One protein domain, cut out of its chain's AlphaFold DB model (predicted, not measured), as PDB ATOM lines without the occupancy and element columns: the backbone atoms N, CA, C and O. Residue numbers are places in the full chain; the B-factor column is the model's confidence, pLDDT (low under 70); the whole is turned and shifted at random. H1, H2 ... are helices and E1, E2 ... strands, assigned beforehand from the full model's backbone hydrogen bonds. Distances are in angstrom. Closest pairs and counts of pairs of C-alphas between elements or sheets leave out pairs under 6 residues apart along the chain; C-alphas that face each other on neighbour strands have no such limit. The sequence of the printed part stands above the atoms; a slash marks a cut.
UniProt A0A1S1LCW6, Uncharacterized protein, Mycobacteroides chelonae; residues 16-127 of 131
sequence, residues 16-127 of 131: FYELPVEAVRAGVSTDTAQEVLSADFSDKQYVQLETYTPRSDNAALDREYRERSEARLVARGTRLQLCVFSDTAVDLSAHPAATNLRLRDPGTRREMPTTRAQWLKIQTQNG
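This is residues 16 to 127 of the 131 residues of an uncharacterized protein of Mycobacteroides chelonae (UniProt A0A1S1LCW6). Two small, twisted antiparallel sheets stand like the sides of a V: E4 of the one and E5 of the other are joined at its point by a tight link, and the long stretch of residues 21 to 34 lies between the sides. A short helix sits at the far end of each sheet, H1 by E2 E3 E4 and H2 by E5 E1 E6 E7. The 112 printed residues have seven named strands and two named helices, in the order E1 E2 E3 H1 E4 E5 E6 E7 H2, and the class is mixed, helices and strands. The whole is compact, with a radius of gyration of the C-alphas of 14.8 A and spans of 41 by 36 by 23 A.

Begin with the larger sheet, in the order E5, residues 79 to 84, E1, residues 16 to 20, E6, residues 99 to 104, and E7, residues 111 to 113; it is only just strongly twisted, its C-alphas up to 4.2 A off the best plane. Between E5 and E1 look for N 80 and O 19 at 2.8 A. E6 is staggered: it pairs with E1 over residues 99 to 102, with N 16 and O 102 at 2.8 A, and with E7, its hairpin partner, over 102 to 104, with N 103 and O 112 at 2.9 A. H2, residues 116 to 125, only grazes this sheet with residues 116 to 119; its closest C-alphas to E6 are those of Arg 116 and Leu 101, 7.4 A apart. Outside the named strands, residues 29 to 30 pair antiparallel with residues 82 to 83 of E5. The other sheet, strongly twisted, runs E2, residues 35 to 40, E3, residues 46 to 52, and E4, residues 70 to 75. In the hairpin of E2 and E3, N 37 and O 50 are 2.8 A apart; between E3 and E4, N 49 and O 72 are 2.8 A apart. H1, residues 59 to 67, only grazes this sheet with residues 62 to 67; the closest C-alphas of E3 and H1 are those of Tyr 52 and Arg 66, at 5.8 A. H1 and H2 are apart. In both helices every O i to N i+4 pair is within hydrogen-bond range.

Find C-alpha 16 at (-54.691, -21.644, 24.609), where E1 begins; it is 13.8 A long. E3, the longest strand, runs 19.1 A from C-alpha 46 at (-46.613, -0.036, 27.320). E4 spans 16.3 A, E5 15.9 A, E6 15.0 A and E2 14.9 A, while E7 spans 6.7 A. H1 is 12.5 A long, and H2, 14.2 A, ends at C-alpha 125 at (-52.665, -40.077, 22.637).

The C-alphas farthest apart are those of Lys 44 and Gln 125, 44.6 A. The printed part has no cut. Two links are long, E1 to E2 and E5 to E6, with 14 residues each. The mean pLDDT of the printed part is 93.2, and no printed residue is under 70.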
ATOM      1  N   PHE A  16     -54.571 -23.081  24.407       96.56
ATOM      2  CA  PHE A  16     -54.691 -21.644  24.609       96.56
ATOM      3  C   PHE A  16     -54.577 -21.312  26.092       96.56
ATOM      4  O   PHE A  16     -55.052 -22.064  26.943       96.56
ATOM      5  N   TYR A  17     -53.954 -20.183  26.403       98.00
ATOM      6  CA  TYR A  17     -53.771 -19.696  27.767       98.00
ATOM      7  C   TYR A  17     -53.593 -18.178  27.769       98.00
ATOM      8  O   TYR A  17     -53.437 -17.543  26.729       98.00
ATOM      9  N   GLU A  18     -53.637 -17.586  28.955       98.50
ATOM     10  CA  GLU A  18     -53.405 -16.163  29.162       98.50
ATOM     11  C   GLU A  18     -52.184 -15.929  30.033       98.50
ATOM     12  O   GLU A  18     -52.040 -16.553  31.089       98.50
ATOM     13  N   LEU A  19     -51.349 -14.976  29.637       98.31
ATOM     14  CA  LEU A  19     -50.137 -14.601  30.355       98.31
ATOM     15  C   LEU A  19     -50.035 -13.071  30.450       98.31
ATOM     16  O   LEU A  19     -50.361 -12.402  29.469       98.31
ATOM     17  N   PRO A  20     -49.602 -12.486  31.585       98.12
ATOM     18  CA  PRO A  20     -49.276 -11.062  31.627       98.12
ATOM     19  C   PRO A  20     -48.252 -10.727  30.546       98.12
ATOM     20  O   PRO A  20     -47.299 -11.488  30.353       98.12
ATOM     21  N   VAL A  21     -48.429  -9.598  29.863       98.12
ATOM     22  CA  VAL A  21     -47.510  -9.165  28.804       98.12
ATOM     23  C   VAL A  21     -46.064  -9.044  29.304       98.12
ATOM     24  O   VAL A  21     -45.128  -9.310  28.562       98.12
ATOM     25  N   GLU A  22     -45.867  -8.757  30.590       97.62
ATOM     26  CA  GLU A  22     -44.560  -8.675  31.249       97.62
ATOM     27  C   GLU A  22     -43.805 -10.008  31.327       97.62
ATOM     28  O   GLU A  22     -42.595 -10.013  31.534       97.62
ATOM     29  N   ALA A  23     -44.506 -11.134  31.192       97.69
ATOM     30  CA  ALA A  23     -43.905 -12.466  31.200       97.69
ATOM     31  C   ALA A  23     -43.748 -13.054  29.787       97.69
ATOM     32  O   ALA A  23     -43.230 -14.162  29.637       97.69
ATOM     33  N   VAL A  24     -44.190 -12.335  28.750       97.06
ATOM     34  CA  VAL A  24     -44.032 -12.751  27.353       97.06
ATOM     35  C   VAL A  24     -42.576 -12.601  26.917       97.06
ATOM     36  O   VAL A  24     -41.887 -11.657  27.295       97.06
ATOM     37  N   ARG A  25     -42.104 -13.545  26.100       96.81
ATOM     38  CA  ARG A  25     -40.766 -13.526  25.495       96.81
ATOM     39  C   ARG A  25     -40.818 -14.021  24.055       96.81
ATOM     40  O   ARG A  25     -41.814 -14.609  23.643       96.81
ATOM     41  N   ALA A  26     -39.726 -13.815  23.326       97.25
ATOM     42  CA  ALA A  26     -39.573 -14.295  21.959       97.25
ATOM     43  C   ALA A  26     -39.833 -15.812  21.829       97.25
ATOM     44  O   ALA A  26     -39.493 -16.585  22.729       97.25
ATOM     45  N   GLY A  27     -40.420 -16.220  20.705       95.88
ATOM     46  CA  GLY A  27     -40.722 -17.605  20.340       95.88
ATOM     47  C   GLY A  27     -42.083 -18.133  20.808       95.88
ATOM     48  O   GLY A  27     -42.439 -19.261  20.467       95.88
ATOM     49  N   VAL A  28     -42.856 -17.366  21.587       97.12
ATOM     50  CA  VAL A  28     -44.239 -17.753  21.918       97.12
ATOM     51  C   VAL A  28     -45.180 -17.423  20.762       97.12
ATOM     52  O   VAL A  28     -44.959 -16.449  20.040       97.12
ATOM     53  N   SER A  29     -46.264 -18.185  20.625       96.81
ATOM     54  CA  SER A  29     -47.307 -17.911  19.633       96.81
ATOM     55  C   SER A  29     -48.517 -17.222  20.270       96.81
ATOM     56  O   SER A  29     -48.990 -17.621  21.337       96.81
ATOM     57  N   THR A  30     -49.045 -16.192  19.615       96.31
ATOM     58  CA  THR A  30     -50.330 -15.567  19.954       96.31
ATOM     59  C   THR A  30     -51.494 -16.488  19.583       96.31
ATOM     60  O   THR A  30     -51.345 -17.447  18.821       96.31
ATOM     61  N   ASP A  31     -52.691 -16.191  20.084       93.75
ATOM     62  CA  ASP A  31     -53.912 -16.924  19.724       93.75
ATOM     63  C   ASP A  31     -54.308 -16.793  18.239       93.75
ATOM     64  O   ASP A  31     -55.056 -17.626  17.723       93.75
ATOM     65  N   THR A  32     -53.774 -15.783  17.547       91.00
ATOM     66  CA  THR A  32     -53.923 -15.551  16.103       91.00
ATOM     67  C   THR A  32     -52.813 -16.189  15.264       91.00
ATOM     68  O   THR A  32     -52.665 -15.828  14.098       91.00
ATOM     69  N   ALA A  33     -52.037 -17.117  15.836       91.12
ATOM     70  CA  ALA A  33     -50.933 -17.811  15.166       91.12
ATOM     71  C   ALA A  33     -49.809 -16.886  14.659       91.12
ATOM     72  O   ALA A  33     -49.150 -17.190  13.668       91.12
ATOM     73  N   GLN A  34     -49.570 -15.764  15.348       95.25
ATOM     74  CA  GLN A  34     -48.365 -14.959  15.143       95.25
ATOM     75  C   GLN A  34     -47.296 -15.367  16.161       95.25
ATOM     76  O   GLN A  34     -47.616 -15.608  17.320       95.25
ATOM     77  N   GLU A  35     -46.033 -15.425  15.760       96.06
ATOM     78  CA  GLU A  35     -44.908 -15.626  16.675       96.06
ATOM     79  C   GLU A  35     -44.386 -14.273  17.166       96.06
ATOM     80  O   GLU A  35     -44.239 -13.332  16.383       96.06
ATOM     81  N   VAL A  36     -44.096 -14.175  18.465       97.50
ATOM     82  CA  VAL A  36     -43.417 -13.022  19.067       97.50
ATOM     83  C   VAL A  36     -41.923 -13.111  18.767       97.50
ATOM     84  O   VAL A  36     -41.260 -14.049  19.198       97.50
ATOM     85  N   LEU A  37     -41.373 -12.118  18.075       97.06
ATOM     86  CA  LEU A  37     -39.940 -12.001  17.794       97.06
ATOM     87  C   LEU A  37     -39.189 -11.307  18.927       97.06
ATOM     88  O   LEU A  37     -38.070 -11.691  19.260       97.06
ATOM     89  N   SER A  38     -39.804 -10.291  19.526       97.06
ATOM     90  CA  SER A  38     -39.200  -9.501  20.592       97.06
ATOM     91  C   SER A  38     -40.271  -8.873  21.490       97.06
ATOM     92  O   SER A  38     -41.437  -8.741  21.108       97.06
ATOM     93  N   ALA A  39     -39.865  -8.522  22.709       96.75
ATOM     94  CA  ALA A  39     -40.664  -7.761  23.659       96.75
ATOM     95  C   ALA A  39     -39.772  -6.692  24.302       96.75
ATOM     96  O   ALA A  39     -38.809  -7.030  24.995       96.75
ATOM     97  N   ASP A  40     -40.072  -5.419  24.051       96.75
ATOM     98  CA  ASP A  40     -39.390  -4.277  24.656       96.75
ATOM     99  C   ASP A  40     -40.210  -3.706  25.822       96.75
ATOM    100  O   ASP A  40     -41.389  -3.364  25.692       96.75
ATOM    101  N   PHE A  41     -39.543  -3.592  26.969       96.06
ATOM    102  CA  PHE A  41     -40.077  -3.133  28.248       96.06
ATOM    103  C   PHE A  41     -39.499  -1.770  28.666       96.06
ATOM    104  O   PHE A  41     -39.577  -1.413  29.843       96.06
ATOM    105  N   SER A  42     -38.876  -1.029  27.748       95.00
ATOM    106  CA  SER A  42     -38.281   0.285  28.014       95.00
ATOM    107  C   SER A  42     -39.311   1.339  28.447       95.00
ATOM    108  O   SER A  42     -39.017   2.186  29.295       95.00
ATOM    109  N   ASP A  43     -40.539   1.255  27.931       96.19
ATOM    110  CA  ASP A  43     -41.630   2.165  28.278       96.19
ATOM    111  C   ASP A  43     -42.326   1.790  29.604       96.19
ATOM    112  O   ASP A  43     -42.438   0.621  29.989       96.19
ATOM    113  N   LYS A  44     -42.804   2.802  30.340       95.06
ATOM    114  CA  LYS A  44     -43.432   2.630  31.664       95.06
ATOM    115  C   LYS A  44     -44.913   2.265  31.614       95.06
ATOM    116  O   LYS A  44     -45.444   1.822  32.629       95.06
ATOM    117  N   GLN A  45     -45.587   2.497  30.496       97.50
ATOM    118  CA  GLN A  45     -47.026   2.297  30.327       97.50
ATOM    119  C   GLN A  45     -47.327   1.157  29.356       97.50
ATOM    120  O   GLN A  45     -48.324   0.456  29.529       97.50
ATOM    121  N   TYR A  46     -46.447   0.935  28.385       97.94
ATOM    122  CA  TYR A  46     -46.613  -0.036  27.320       97.94
ATOM    123  C   TYR A  46     -45.446  -1.025  27.261       97.94
ATOM    124  O   TYR A  46     -44.349  -0.776  27.758       97.94
ATOM    125  N   VAL A  47     -45.718  -2.170  26.648       98.00
ATOM    126  CA  VAL A  47     -44.737  -3.134  26.158       98.00
ATOM    127  C   VAL A  47     -44.885  -3.169  24.646       98.00
ATOM    128  O   VAL A  47     -45.996  -3.358  24.141       98.00
ATOM    129  N   GLN A  48     -43.786  -2.969  23.923       98.06
ATOM    130  CA  GLN A  48     -43.779  -3.109  22.473       98.06
ATOM    131  C   GLN A  48     -43.445  -4.556  22.121       98.06
ATOM    132  O   GLN A  48     -42.373  -5.049  22.458       98.06
ATOM    133  N   LEU A  49     -44.362  -5.235  21.444       97.81
ATOM    134  CA  LEU A  49     -44.142  -6.566  20.897       97.81
ATOM    135  C   LEU A  49     -43.907  -6.467  19.401       97.81
ATOM    136  O   LEU A  49     -44.679  -5.815  18.700       97.81
ATOM    137  N   GLU A  50     -42.892  -7.161  18.910       97.81
ATOM    138  CA  GLU A  50     -42.761  -7.433  17.483       97.81
ATOM    139  C   GLU A  50     -43.278  -8.836  17.212       97.81
ATOM    140  O   GLU A  50     -42.862  -9.801  17.854       97.81
ATOM    141  N   THR A  51     -44.205  -8.949  16.271       97.00
ATOM    142  CA  THR A  51     -44.846 -10.214  15.915       97.00
ATOM    143  C   THR A  51     -44.851 -10.415  14.415       97.00
ATOM    144  O   THR A  51     -44.911  -9.448  13.662       97.00
ATOM    145  N   TYR A  52     -44.850 -11.661  13.960       95.75
ATOM    146  CA  TYR A  52     -45.035 -11.974  12.545       95.75
ATOM    147  C   TYR A  52     -45.853 -13.251  12.382       95.75
ATOM    148  O   TYR A  52     -45.980 -14.024  13.326       95.75
ATOM    149  N   THR A  53     -46.421 -13.476  11.200       93.00
ATOM    150  CA  THR A  53     -47.152 -14.714  10.890       93.00
ATOM    151  C   THR A  53     -46.198 -15.712  10.225       93.00
ATOM    152  O   THR A  53     -45.799 -15.455   9.085       93.00
ATOM    153  N   PRO A  54     -45.831 -16.832  10.876       89.31
ATOM    154  CA  PRO A  54     -44.915 -17.811  10.293       89.31
ATOM    155  C   PRO A  54     -45.472 -18.487   9.031       89.31
ATOM    156  O   PRO A  54     -46.688 -18.620   8.855       89.31
ATOM    157  N   ARG A  55     -44.577 -18.945   8.148       87.31
ATOM    158  CA  ARG A  55     -44.897 -19.685   6.911       87.31
ATOM    159  C   ARG A  55     -44.132 -21.002   6.841       87.31
ATOM    160  O   ARG A  55     -43.130 -21.136   6.141       87.31
ATOM    161  N   SER A  56     -44.655 -22.020   7.521       81.06
ATOM    162  CA  SER A  56     -44.078 -23.371   7.514       81.06
ATOM    163  C   SER A  56     -44.067 -24.033   6.126       81.06
ATOM    164  O   SER A  56     -43.300 -24.959   5.884       81.06
ATOM    165  N   ASP A  57     -44.928 -23.577   5.214       84.94
ATOM    166  CA  ASP A  57     -45.060 -24.082   3.846       84.94
ATOM    167  C   ASP A  57     -44.027 -23.492   2.871       84.94
ATOM    168  O   ASP A  57     -43.810 -24.053   1.796       84.94
ATOM    169  N   ASN A  58     -43.382 -22.371   3.220       88.25
ATOM    170  CA  ASN A  58     -42.416 -21.706   2.353       88.25
ATOM    171  C   ASN A  58     -41.379 -20.905   3.156       88.25
ATOM    172  O   ASN A  58     -41.624 -19.770   3.558       88.25
ATOM    173  N   ALA A  59     -40.174 -21.464   3.291       89.38
ATOM    174  CA  ALA A  59     -39.080 -20.858   4.052       89.38
ATOM    175  C   ALA A  59     -38.588 -19.504   3.501       89.38
ATOM    176  O   ALA A  59     -38.077 -18.682   4.261       89.38
ATOM    177  N   ALA A  60     -38.714 -19.258   2.191       90.38
ATOM    178  CA  ALA A  60     -38.339 -17.967   1.612       90.38
ATOM    179  C   ALA A  60     -39.346 -16.880   2.011       90.38
ATOM    180  O   ALA A  60     -38.939 -15.795   2.423       90.38
ATOM    181  N   LEU A  61     -40.643 -17.200   1.959       90.00
ATOM    182  CA  LEU A  61     -41.695 -16.299   2.432       90.00
ATOM    183  C   LEU A  61     -41.655 -16.124   3.950       90.00
ATOM    184  O   LEU A  61     -41.874 -15.015   4.415       90.00
ATOM    185  N   ASP A  62     -41.339 -17.166   4.723       89.56
ATOM    186  CA  ASP A  62     -41.183 -17.044   6.179       89.56
ATOM    187  C   ASP A  62     -40.110 -16.013   6.543       89.56
ATOM    188  O   ASP A  62     -40.346 -15.136   7.375       89.56
ATOM    189  N   ARG A  63     -38.963 -16.054   5.850       87.88
ATOM    190  CA  ARG A  63     -37.898 -15.061   6.024       87.88
ATOM    191  C   ARG A  63     -38.372 -13.654   5.670       87.88
ATOM    192  O   ARG A  63     -38.152 -12.743   6.460       87.88
ATOM    193  N   GLU A  64     -39.038 -13.483   4.529       89.81
ATOM    194  CA  GLU A  64     -39.585 -12.176   4.134       89.81
ATOM    195  C   GLU A  64     -40.593 -11.657   5.172       89.81
ATOM    196  O   GLU A  64     -40.578 -10.485   5.536       89.81
ATOM    197  N   TYR A  65     -41.458 -12.527   5.691       88.00
ATOM    198  CA  TYR A  65     -42.484 -12.154   6.665       88.00
ATOM    199  C   TYR A  65     -41.864 -11.785   8.008       88.00
ATOM    200  O   TYR A  65     -42.328 -10.854   8.664       88.00
ATOM    201  N   ARG A  66     -40.789 -12.473   8.396       89.44
ATOM    202  CA  ARG A  66     -40.015 -12.145   9.592       89.44
ATOM    203  C   ARG A  66     -39.363 -10.764   9.489       89.44
ATOM    204  O   ARG A  66     -39.347 -10.039  10.476       89.44
ATOM    205  N   GLU A  67     -38.875 -10.374   8.311       89.06
ATOM    206  CA  GLU A  67     -38.334  -9.025   8.050       89.06
ATOM    207  C   GLU A  67     -39.427  -7.942   8.003       89.06
ATOM    208  O   GLU A  67     -39.147  -6.754   8.169       89.06
ATOM    209  N   ARG A  68     -40.684  -8.346   7.806       91.00
ATOM    210  CA  ARG A  68     -41.867  -7.480   7.745       91.00
ATOM    211  C   ARG A  68     -42.750  -7.643   8.982       91.00
ATOM    212  O   ARG A  68     -43.976  -7.643   8.878       91.00
ATOM    213  N   SER A  69     -42.119  -7.791  10.143       92.81
ATOM    214  CA  SER A  69     -42.809  -7.921  11.420       92.81
ATOM    215  C   SER A  69     -43.686  -6.708  11.733       92.81
ATOM    216  O   SER A  69     -43.368  -5.568  11.395       92.81
ATOM    217  N   GLU A  70     -44.773  -6.955  12.446       95.00
ATOM    218  CA  GLU A  70     -45.684  -5.941  12.956       95.00
ATOM    219  C   GLU A  70     -45.299  -5.560  14.386       95.00
ATOM    220  O   GLU A  70     -45.151  -6.430  15.247       95.00
ATOM    221  N   ALA A  71     -45.192  -4.257  14.653       95.50
ATOM    222  CA  ALA A  71     -45.040  -3.736  16.006       95.50
ATOM    223  C   ALA A  71     -46.415  -3.488  16.642       95.50
ATOM    224  O   ALA A  71     -47.290  -2.846  16.054       95.50
ATOM    225  N   ARG A  72     -46.601  -3.968  17.872       95.44
ATOM    226  CA  ARG A  72     -47.826  -3.813  18.660       95.44
ATOM    227  C   ARG A  72     -47.495  -3.237  20.028       95.44
ATOM    228  O   ARG A  72     -46.709  -3.816  20.770       95.44
ATOM    229  N   LEU A  73     -48.131  -2.125  20.381       97.12
ATOM    230  CA  LEU A  73     -48.061  -1.570  21.731       97.12
ATOM    231  C   LEU A  73     -49.172  -2.173  22.585       97.12
ATOM    232  O   LEU A  73     -50.356  -2.041  22.273       97.12
ATOM    233  N   VAL A  74     -48.786  -2.823  23.675       97.56
ATOM    234  CA  VAL A  74     -49.699  -3.461  24.621       97.56
ATOM    235  C   VAL A  74     -49.560  -2.759  25.961       97.56
ATOM    236  O   VAL A  74     -48.453  -2.606  26.466       97.56
ATOM    237  N   ALA A  75     -50.668  -2.318  26.554       98.06
ATOM    238  CA  ALA A  75     -50.624  -1.691  27.871       98.06
ATOM    239  C   ALA A  75     -50.103  -2.685  28.922       98.06
ATOM    240  O   ALA A  75     -50.516  -3.847  28.948       98.06
ATOM    241  N   ARG A  76     -49.233  -2.231  29.821       97.25
ATOM    242  CA  ARG A  76     -48.794  -3.023  30.977       97.25
ATOM    243  C   ARG A  76     -49.978  -3.443  31.849       97.25
ATOM    244  O   ARG A  76     -50.993  -2.754  31.922       97.25
ATOM    245  N   GLY A  77     -49.861  -4.604  32.481       96.06
ATOM    246  CA  GLY A  77     -50.934  -5.283  33.206       96.06
ATOM    247  C   GLY A  77     -51.934  -6.013  32.302       96.06
ATOM    248  O   GLY A  77     -52.766  -6.769  32.809       96.06
ATOM    249  N   THR A  78     -51.853  -5.841  30.977       98.00
ATOM    250  CA  THR A  78     -52.680  -6.600  30.032       98.00
ATOM    251  C   THR A  78     -52.250  -8.059  30.011       98.00
ATOM    252  O   THR A  78     -51.060  -8.379  29.968       98.00
ATOM    253  N   ARG A  79     -53.231  -8.962  29.998       98.31
ATOM    254  CA  ARG A  79     -52.998 -10.388  29.766       98.31
ATOM    255  C   ARG A  79     -53.203 -10.700  28.292       98.31
ATOM    256  O   ARG A  79     -54.262 -10.411  27.740       98.31
ATOM    257  N   LEU A  80     -52.195 -11.285  27.665       97.81
ATOM    258  CA  LEU A  80     -52.237 -11.692  26.269       97.81
ATOM    259  C   LEU A  80     -52.742 -13.117  26.139       97.81
ATOM    260  O   LEU A  80     -52.380 -13.982  26.937       97.81
ATOM    261  N   GLN A  81     -53.558 -13.348  25.114       97.62
ATOM    262  CA  GLN A  81     -53.972 -14.686  24.720       97.62
ATOM    263  C   GLN A  81     -52.873 -15.307  23.860       97.62
ATOM    264  O   GLN A  81     -52.499 -14.783  22.811       97.62
ATOM    265  N   LEU A  82     -52.343 -16.421  24.345       97.75
ATOM    266  CA  LEU A  82     -51.275 -17.180  23.718       97.75
ATOM    267  C   LEU A  82     -51.771 -18.581  23.386       97.75
ATOM    268  O   LEU A  82     -52.765 -19.060  23.941       97.75
ATOM    269  N   CYS A  83     -51.053 -19.237  22.490       95.50
ATOM    270  CA  CYS A  83     -51.339 -20.591  22.068       95.50
ATOM    271  C   CYS A  83     -50.052 -21.412  21.961       95.50
ATOM    272  O   CYS A  83     -48.993 -20.888  21.625       95.50
ATOM    273  N   VAL A  84     -50.159 -22.705  22.254       94.25
ATOM    274  CA  VAL A  84     -49.150 -23.711  21.928       94.25
ATOM    275  C   VAL A  84     -49.662 -24.508  20.732       94.25
ATOM    276  O   VAL A  84     -50.567 -25.336  20.870       94.25
ATOM    277  N   PHE A  85     -49.101 -24.225  19.562       88.62
ATOM    278  CA  PHE A  85     -49.237 -25.010  18.338       88.62
ATOM    279  C   PHE A  85     -48.090 -26.027  18.234       88.62
ATOM    280  O   PHE A  85     -47.156 -26.017  19.034       88.62
ATOM    281  N   SER A  86     -48.149 -26.919  17.243       83.50
ATOM    282  CA  SER A  86     -47.112 -27.943  17.035       83.50
ATOM    283  C   SER A  86     -45.732 -27.373  16.696       83.50
ATOM    284  O   SER A  86     -44.729 -28.054  16.878       83.50
ATOM    285  N   ASP A  87     -45.693 -26.157  16.163       82.44
ATOM    286  CA  ASP A  87     -44.507 -25.421  15.734       82.44
ATOM    287  C   ASP A  87     -44.163 -24.247  16.664       82.44
ATOM    288  O   ASP A  87     -43.215 -23.512  16.394       82.44
ATOM    289  N   THR A  88     -44.879 -24.076  17.781       89.62
ATOM    290  CA  THR A  88     -44.545 -23.047  18.772       89.62
ATOM    291  C   THR A  88     -43.160 -23.319  19.358       89.62
ATOM    292  O   THR A  88     -42.937 -24.336  20.014       89.62
ATOM    293  N   ALA A  89     -42.232 -22.383  19.156       92.00
ATOM    294  CA  ALA A  89     -40.845 -22.533  19.588       92.00
ATOM    295  C   ALA A  89     -40.692 -22.511  21.118       92.00
ATOM    296  O   ALA A  89     -39.822 -23.186  21.672       92.00
ATOM    297  N   VAL A  90     -41.524 -21.725  21.808       95.62
ATOM    298  CA  VAL A  90     -41.471 -21.555  23.262       95.62
ATOM    299  C   VAL A  90     -42.854 -21.724  23.884       95.62
ATOM    300  O   VAL A  90     -43.751 -20.904  23.697       95.62
ATOM    301  N   ASP A  91     -42.998 -22.753  24.715       95.38
ATOM    302  CA  ASP A  91     -44.197 -23.006  25.514       95.38
ATOM    303  C   ASP A  91     -44.083 -22.353  26.906       95.38
ATOM    304  O   ASP A  91     -43.226 -22.714  27.715       95.38
ATOM    305  N   LEU A  92     -44.959 -21.384  27.196       97.06
ATOM    306  CA  LEU A  92     -45.090 -20.745  28.514       97.06
ATOM    307  C   LEU A  92     -46.370 -21.133  29.259       97.06
ATOM    308  O   LEU A  92     -46.677 -20.547  30.297       97.06
ATOM    309  N   SER A  93     -47.116 -22.135  28.802       96.50
ATOM    310  CA  SER A  93     -48.361 -22.540  29.469       96.50
ATOM    311  C   SER A  93     -48.139 -23.194  30.844       96.50
ATOM    312  O   SER A  93     -49.087 -23.367  31.607       96.50
ATOM    313  N   ALA A  94     -46.889 -23.528  31.191       95.81
ATOM    314  CA  ALA A  94     -46.474 -23.949  32.534       95.81
ATOM    315  C   ALA A  94     -45.999 -22.794  33.436       95.81
ATOM    316  O   ALA A  94     -45.639 -23.031  34.590       95.81
ATOM    317  N   HIS A  95     -45.938 -21.559  32.927       97.44
ATOM    318  CA  HIS A  95     -45.471 -20.416  33.704       97.44
ATOM    319  C   HIS A  95     -46.385 -20.189  34.928       97.44
ATOM    320  O   HIS A  95     -47.603 -20.287  34.782       97.44
ATOM    321  N   PRO A  96     -45.864 -19.828  36.120       97.62
ATOM    322  CA  PRO A  96     -46.690 -19.663  37.327       97.62
ATOM    323  C   PRO A  96     -47.813 -18.631  37.184       97.62
ATOM    324  O   PRO A  96     -48.847 -18.728  37.835       97.62
ATOM    325  N   ALA A  97     -47.601 -17.634  36.325       97.75
ATOM    326  CA  ALA A  97     -48.599 -16.624  36.014       97.75
ATOM    327  C   ALA A  97     -49.537 -17.010  34.860       97.75
ATOM    328  O   ALA A  97     -50.355 -16.174  34.507       97.75
ATOM    329  N   ALA A  98     -49.423 -18.188  34.237       97.88
ATOM    330  CA  ALA A  98     -50.312 -18.615  33.155       97.88
ATOM    331  C   ALA A  98     -51.695 -19.005  33.704       97.88
ATOM    332  O   ALA A  98     -51.810 -19.698  34.712       97.88
ATOM    333  N   THR A  99     -52.761 -18.556  33.041       98.12
ATOM    334  CA  THR A  99     -54.154 -18.780  33.468       98.12
ATOM    335  C   THR A  99     -55.053 -19.126  32.288       98.12
ATOM    336  O   THR A  99     -54.630 -19.070  31.136       98.12
ATOM    337  N   ASN A 100     -56.317 -19.460  32.573       97.38
ATOM    338  CA  ASN A 100     -57.362 -19.678  31.568       97.38
ATOM    339  C   ASN A 100     -56.965 -20.695  30.475       97.38
ATOM    340  O   ASN A 100     -57.174 -20.455  29.281       97.38
ATOM    341  N   LEU A 101     -56.352 -21.809  30.899       97.69
ATOM    342  CA  LEU A 101     -55.946 -22.890  30.007       97.69
ATOM    343  C   LEU A 101     -57.185 -23.536  29.385       97.69
ATOM    344  O   LEU A 101     -58.092 -23.986  30.092       97.69
ATOM    345  N   ARG A 102     -57.206 -23.606  28.059       96.44
ATOM    346  CA  ARG A 102     -58.342 -24.117  27.294       96.44
ATOM    347  C   ARG A 102     -57.894 -24.766  25.997       96.44
ATOM    348  O   ARG A 102     -56.922 -24.349  25.375       96.44
ATOM    349  N   LEU A 103     -58.625 -25.791  25.588       93.12
ATOM    350  CA  LEU A 103     -58.510 -26.364  24.254       93.12
ATOM    351  C   LEU A 103     -59.552 -25.692  23.366       93.12
ATOM    352  O   LEU A 103     -60.663 -25.426  23.827       93.12
ATOM    353  N   ARG A 104     -59.209 -25.429  22.105       88.31
ATOM    354  CA  ARG A 104     -60.143 -24.874  21.119       88.31
ATOM    355  C   ARG A 104     -60.349 -25.874  19.994       88.31
ATOM    356  O   ARG A 104     -59.384 -26.335  19.384       88.31
ATOM    357  N   ASP A 105     -61.607 -26.178  19.713       82.56
ATOM    358  CA  ASP A 105     -61.982 -26.996  18.570       82.56
ATOM    359  C   ASP A 105     -61.733 -26.220  17.261       82.56
ATOM    360  O   ASP A 105     -62.236 -25.100  17.117       82.56
ATOM    361  N   PRO A 106     -60.977 -26.767  16.295       76.19
ATOM    362  CA  PRO A 106     -60.623 -26.034  15.081       76.19
ATOM    363  C   PRO A 106     -61.811 -25.806  14.132       76.19
ATOM    364  O   PRO A 106     -61.787 -24.845  13.365       76.19
ATOM    365  N   GLY A 107     -62.850 -26.648  14.173       81.00
ATOM    366  CA  GLY A 107     -64.010 -26.538  13.282       81.00
ATOM    367  C   GLY A 107     -65.104 -25.624  13.835       81.00
ATOM    368  O   GLY A 107     -65.626 -24.761  13.135       81.00
ATOM    369  N   THR A 108     -65.438 -25.794  15.110       84.38
ATOM    370  CA  THR A 108     -66.547 -25.114  15.795       84.38
ATOM    371  C   THR A 108     -66.105 -23.893  16.594       84.38
ATOM    372  O   THR A 108     -66.954 -23.121  17.036       84.38
ATOM    373  N   ARG A 109     -64.792 -23.712  16.808       82.06
ATOM    374  CA  ARG A 109     -64.200 -22.703  17.709       82.06
ATOM    375  C   ARG A 109     -64.677 -22.803  19.157       82.06
ATOM    376  O   ARG A 109     -64.456 -21.879  19.939       82.06
ATOM    377  N   ARG A 110     -65.312 -23.915  19.537       87.06
ATOM    378  CA  ARG A 110     -65.738 -24.147  20.911       87.06
ATOM    379  C   ARG A 110     -64.512 -24.294  21.801       87.06
ATOM    380  O   ARG A 110     -63.598 -25.054  21.488       87.06
ATOM    381  N   GLU A 111     -64.524 -23.588  22.921       91.00
ATOM    382  CA  GLU A 111     -63.475 -23.685  23.928       91.00
ATOM    383  C   GLU A 111     -63.906 -24.617  25.063       91.00
ATOM    384  O   GLU A 111     -65.063 -24.617  25.494       91.00
ATOM    385  N   MET A 112     -62.963 -25.421  25.545       92.31
ATOM    386  CA  MET A 112     -63.138 -26.298  26.694       92.31
ATOM    387  C   MET A 112     -62.035 -26.005  27.716       92.31
ATOM    388  O   MET A 112     -60.857 -26.161  27.376       92.31
ATOM    389  N   PRO A 113     -62.377 -25.607  28.957       96.25
ATOM    390  CA  PRO A 113     -61.395 -25.463  30.026       96.25
ATOM    391  C   PRO A 113     -60.591 -26.750  30.212       96.25
ATOM    392  O   PRO A 113     -61.134 -27.853  30.129       96.25
ATOM    393  N   THR A 114     -59.293 -26.617  30.463       95.12
ATOM    394  CA  THR A 114     -58.401 -27.766  30.630       95.12
ATOM    395  C   THR A 114     -57.287 -27.483  31.636       95.12
ATOM    396  O   THR A 114     -57.207 -26.422  32.250       95.12
ATOM    397  N   THR A 115     -56.393 -28.451  31.788       95.25
ATOM    398  CA  THR A 115     -55.133 -28.333  32.518       95.25
ATOM    399  C   THR A 115     -53.986 -28.755  31.609       95.25
ATOM    400  O   THR A 115     -54.175 -29.545  30.683       95.25
ATOM    401  N   ARG A 116     -52.762 -28.308  31.912       92.50
ATOM    402  CA  ARG A 116     -51.567 -28.753  31.175       92.50
ATOM    403  C   ARG A 116     -51.427 -30.278  31.179       92.50
ATOM    404  O   ARG A 116     -51.142 -30.870  30.146       92.50
ATOM    405  N   ALA A 117     -51.685 -30.922  32.318       93.38
ATOM    406  CA  ALA A 117     -51.616 -32.377  32.437       93.38
ATOM    407  C   ALA A 117     -52.642 -33.100  31.544       93.38
ATOM    408  O   ALA A 117     -52.333 -34.149  30.985       93.38
ATOM    409  N   GLN A 118     -53.856 -32.560  31.401       92.75
ATOM    410  CA  GLN A 118     -54.860 -33.111  30.486       92.75
ATOM    411  C   GLN A 118     -54.466 -32.902  29.024       92.75
ATOM    412  O   GLN A 118     -54.556 -33.845  28.242       92.75
ATOM    413  N   TRP A 119     -53.981 -31.711  28.669       92.62
ATOM    414  CA  TRP A 119     -53.494 -31.437  27.320       92.62
ATOM    415  C   TRP A 119     -52.337 -32.365  26.932       92.62
ATOM    416  O   TRP A 119     -52.421 -33.011  25.895       92.62
ATOM    417  N   LEU A 120     -51.324 -32.543  27.788       90.75
ATOM    418  CA  LEU A 120     -50.209 -33.465  27.522       90.75
ATOM    419  C   LEU A 120     -50.687 -34.903  27.277       90.75
ATOM    420  O   LEU A 120     -50.216 -35.553  26.349       90.75
ATOM    421  N   LYS A 121     -51.671 -35.390  28.049       89.88
ATOM    422  CA  LYS A 121     -52.274 -36.715  27.814       89.88
ATOM    423  C   LYS A 121     -52.901 -36.820  26.423       89.88
ATOM    424  O   LYS A 121     -52.705 -37.833  25.760       89.88
ATOM    425  N   ILE A 122     -53.618 -35.783  25.981       87.62
ATOM    426  CA  ILE A 122     -54.218 -35.722  24.638       87.62
ATOM    427  C   ILE A 122     -53.125 -35.724  23.563       87.62
ATOM    428  O   ILE A 122     -53.229 -36.457  22.584       87.62
ATOM    429  N   GLN A 123     -52.042 -34.970  23.758       85.56
ATOM    430  CA  GLN A 123     -50.920 -34.941  22.815       85.56
ATOM    431  C   GLN A 123     -50.250 -36.305  22.671       85.56
ATOM    432  O   GLN A 123     -50.063 -36.778  21.552       85.56
ATOM    433  N   THR A 124     -49.976 -36.979  23.790       85.50
ATOM    434  CA  THR A 124     -49.418 -38.336  23.784       85.50
ATOM    435  C   THR A 124     -50.351 -39.325  23.083       85.50
ATOM    436  O   THR A 124     -49.892 -40.131  22.278       85.50
ATOM    437  N   GLN A 125     -51.665 -39.248  23.329       85.44
ATOM    438  CA  GLN A 125     -52.665 -40.077  22.637       85.44
ATOM    439  C   GLN A 125     -52.702 -39.810  21.125       85.44
ATOM    440  O   GLN A 125     -52.877 -40.740  20.342       85.44
ATOM    441  N   ASN A 126     -52.473 -38.562  20.719       80.31
ATOM    442  CA  ASN A 126     -52.392 -38.138  19.323       80.31
ATOM    443  C   ASN A 126     -51.021 -38.419  18.671       80.31
ATOM    444  O   ASN A 126     -50.818 -38.078  17.501       80.31
ATOM    445  N   GLY A 127     -50.080 -39.034  19.400       80.00
ATOM    446  CA  GLY A 127     -48.747 -39.383  18.906       80.00
ATOM    447  C   GLY A 127     -47.783 -38.199  18.786       80.00
ATOM    448  O   GLY A 127     -46.844 -38.268  17.995       80.00
TER     449      GLY A 127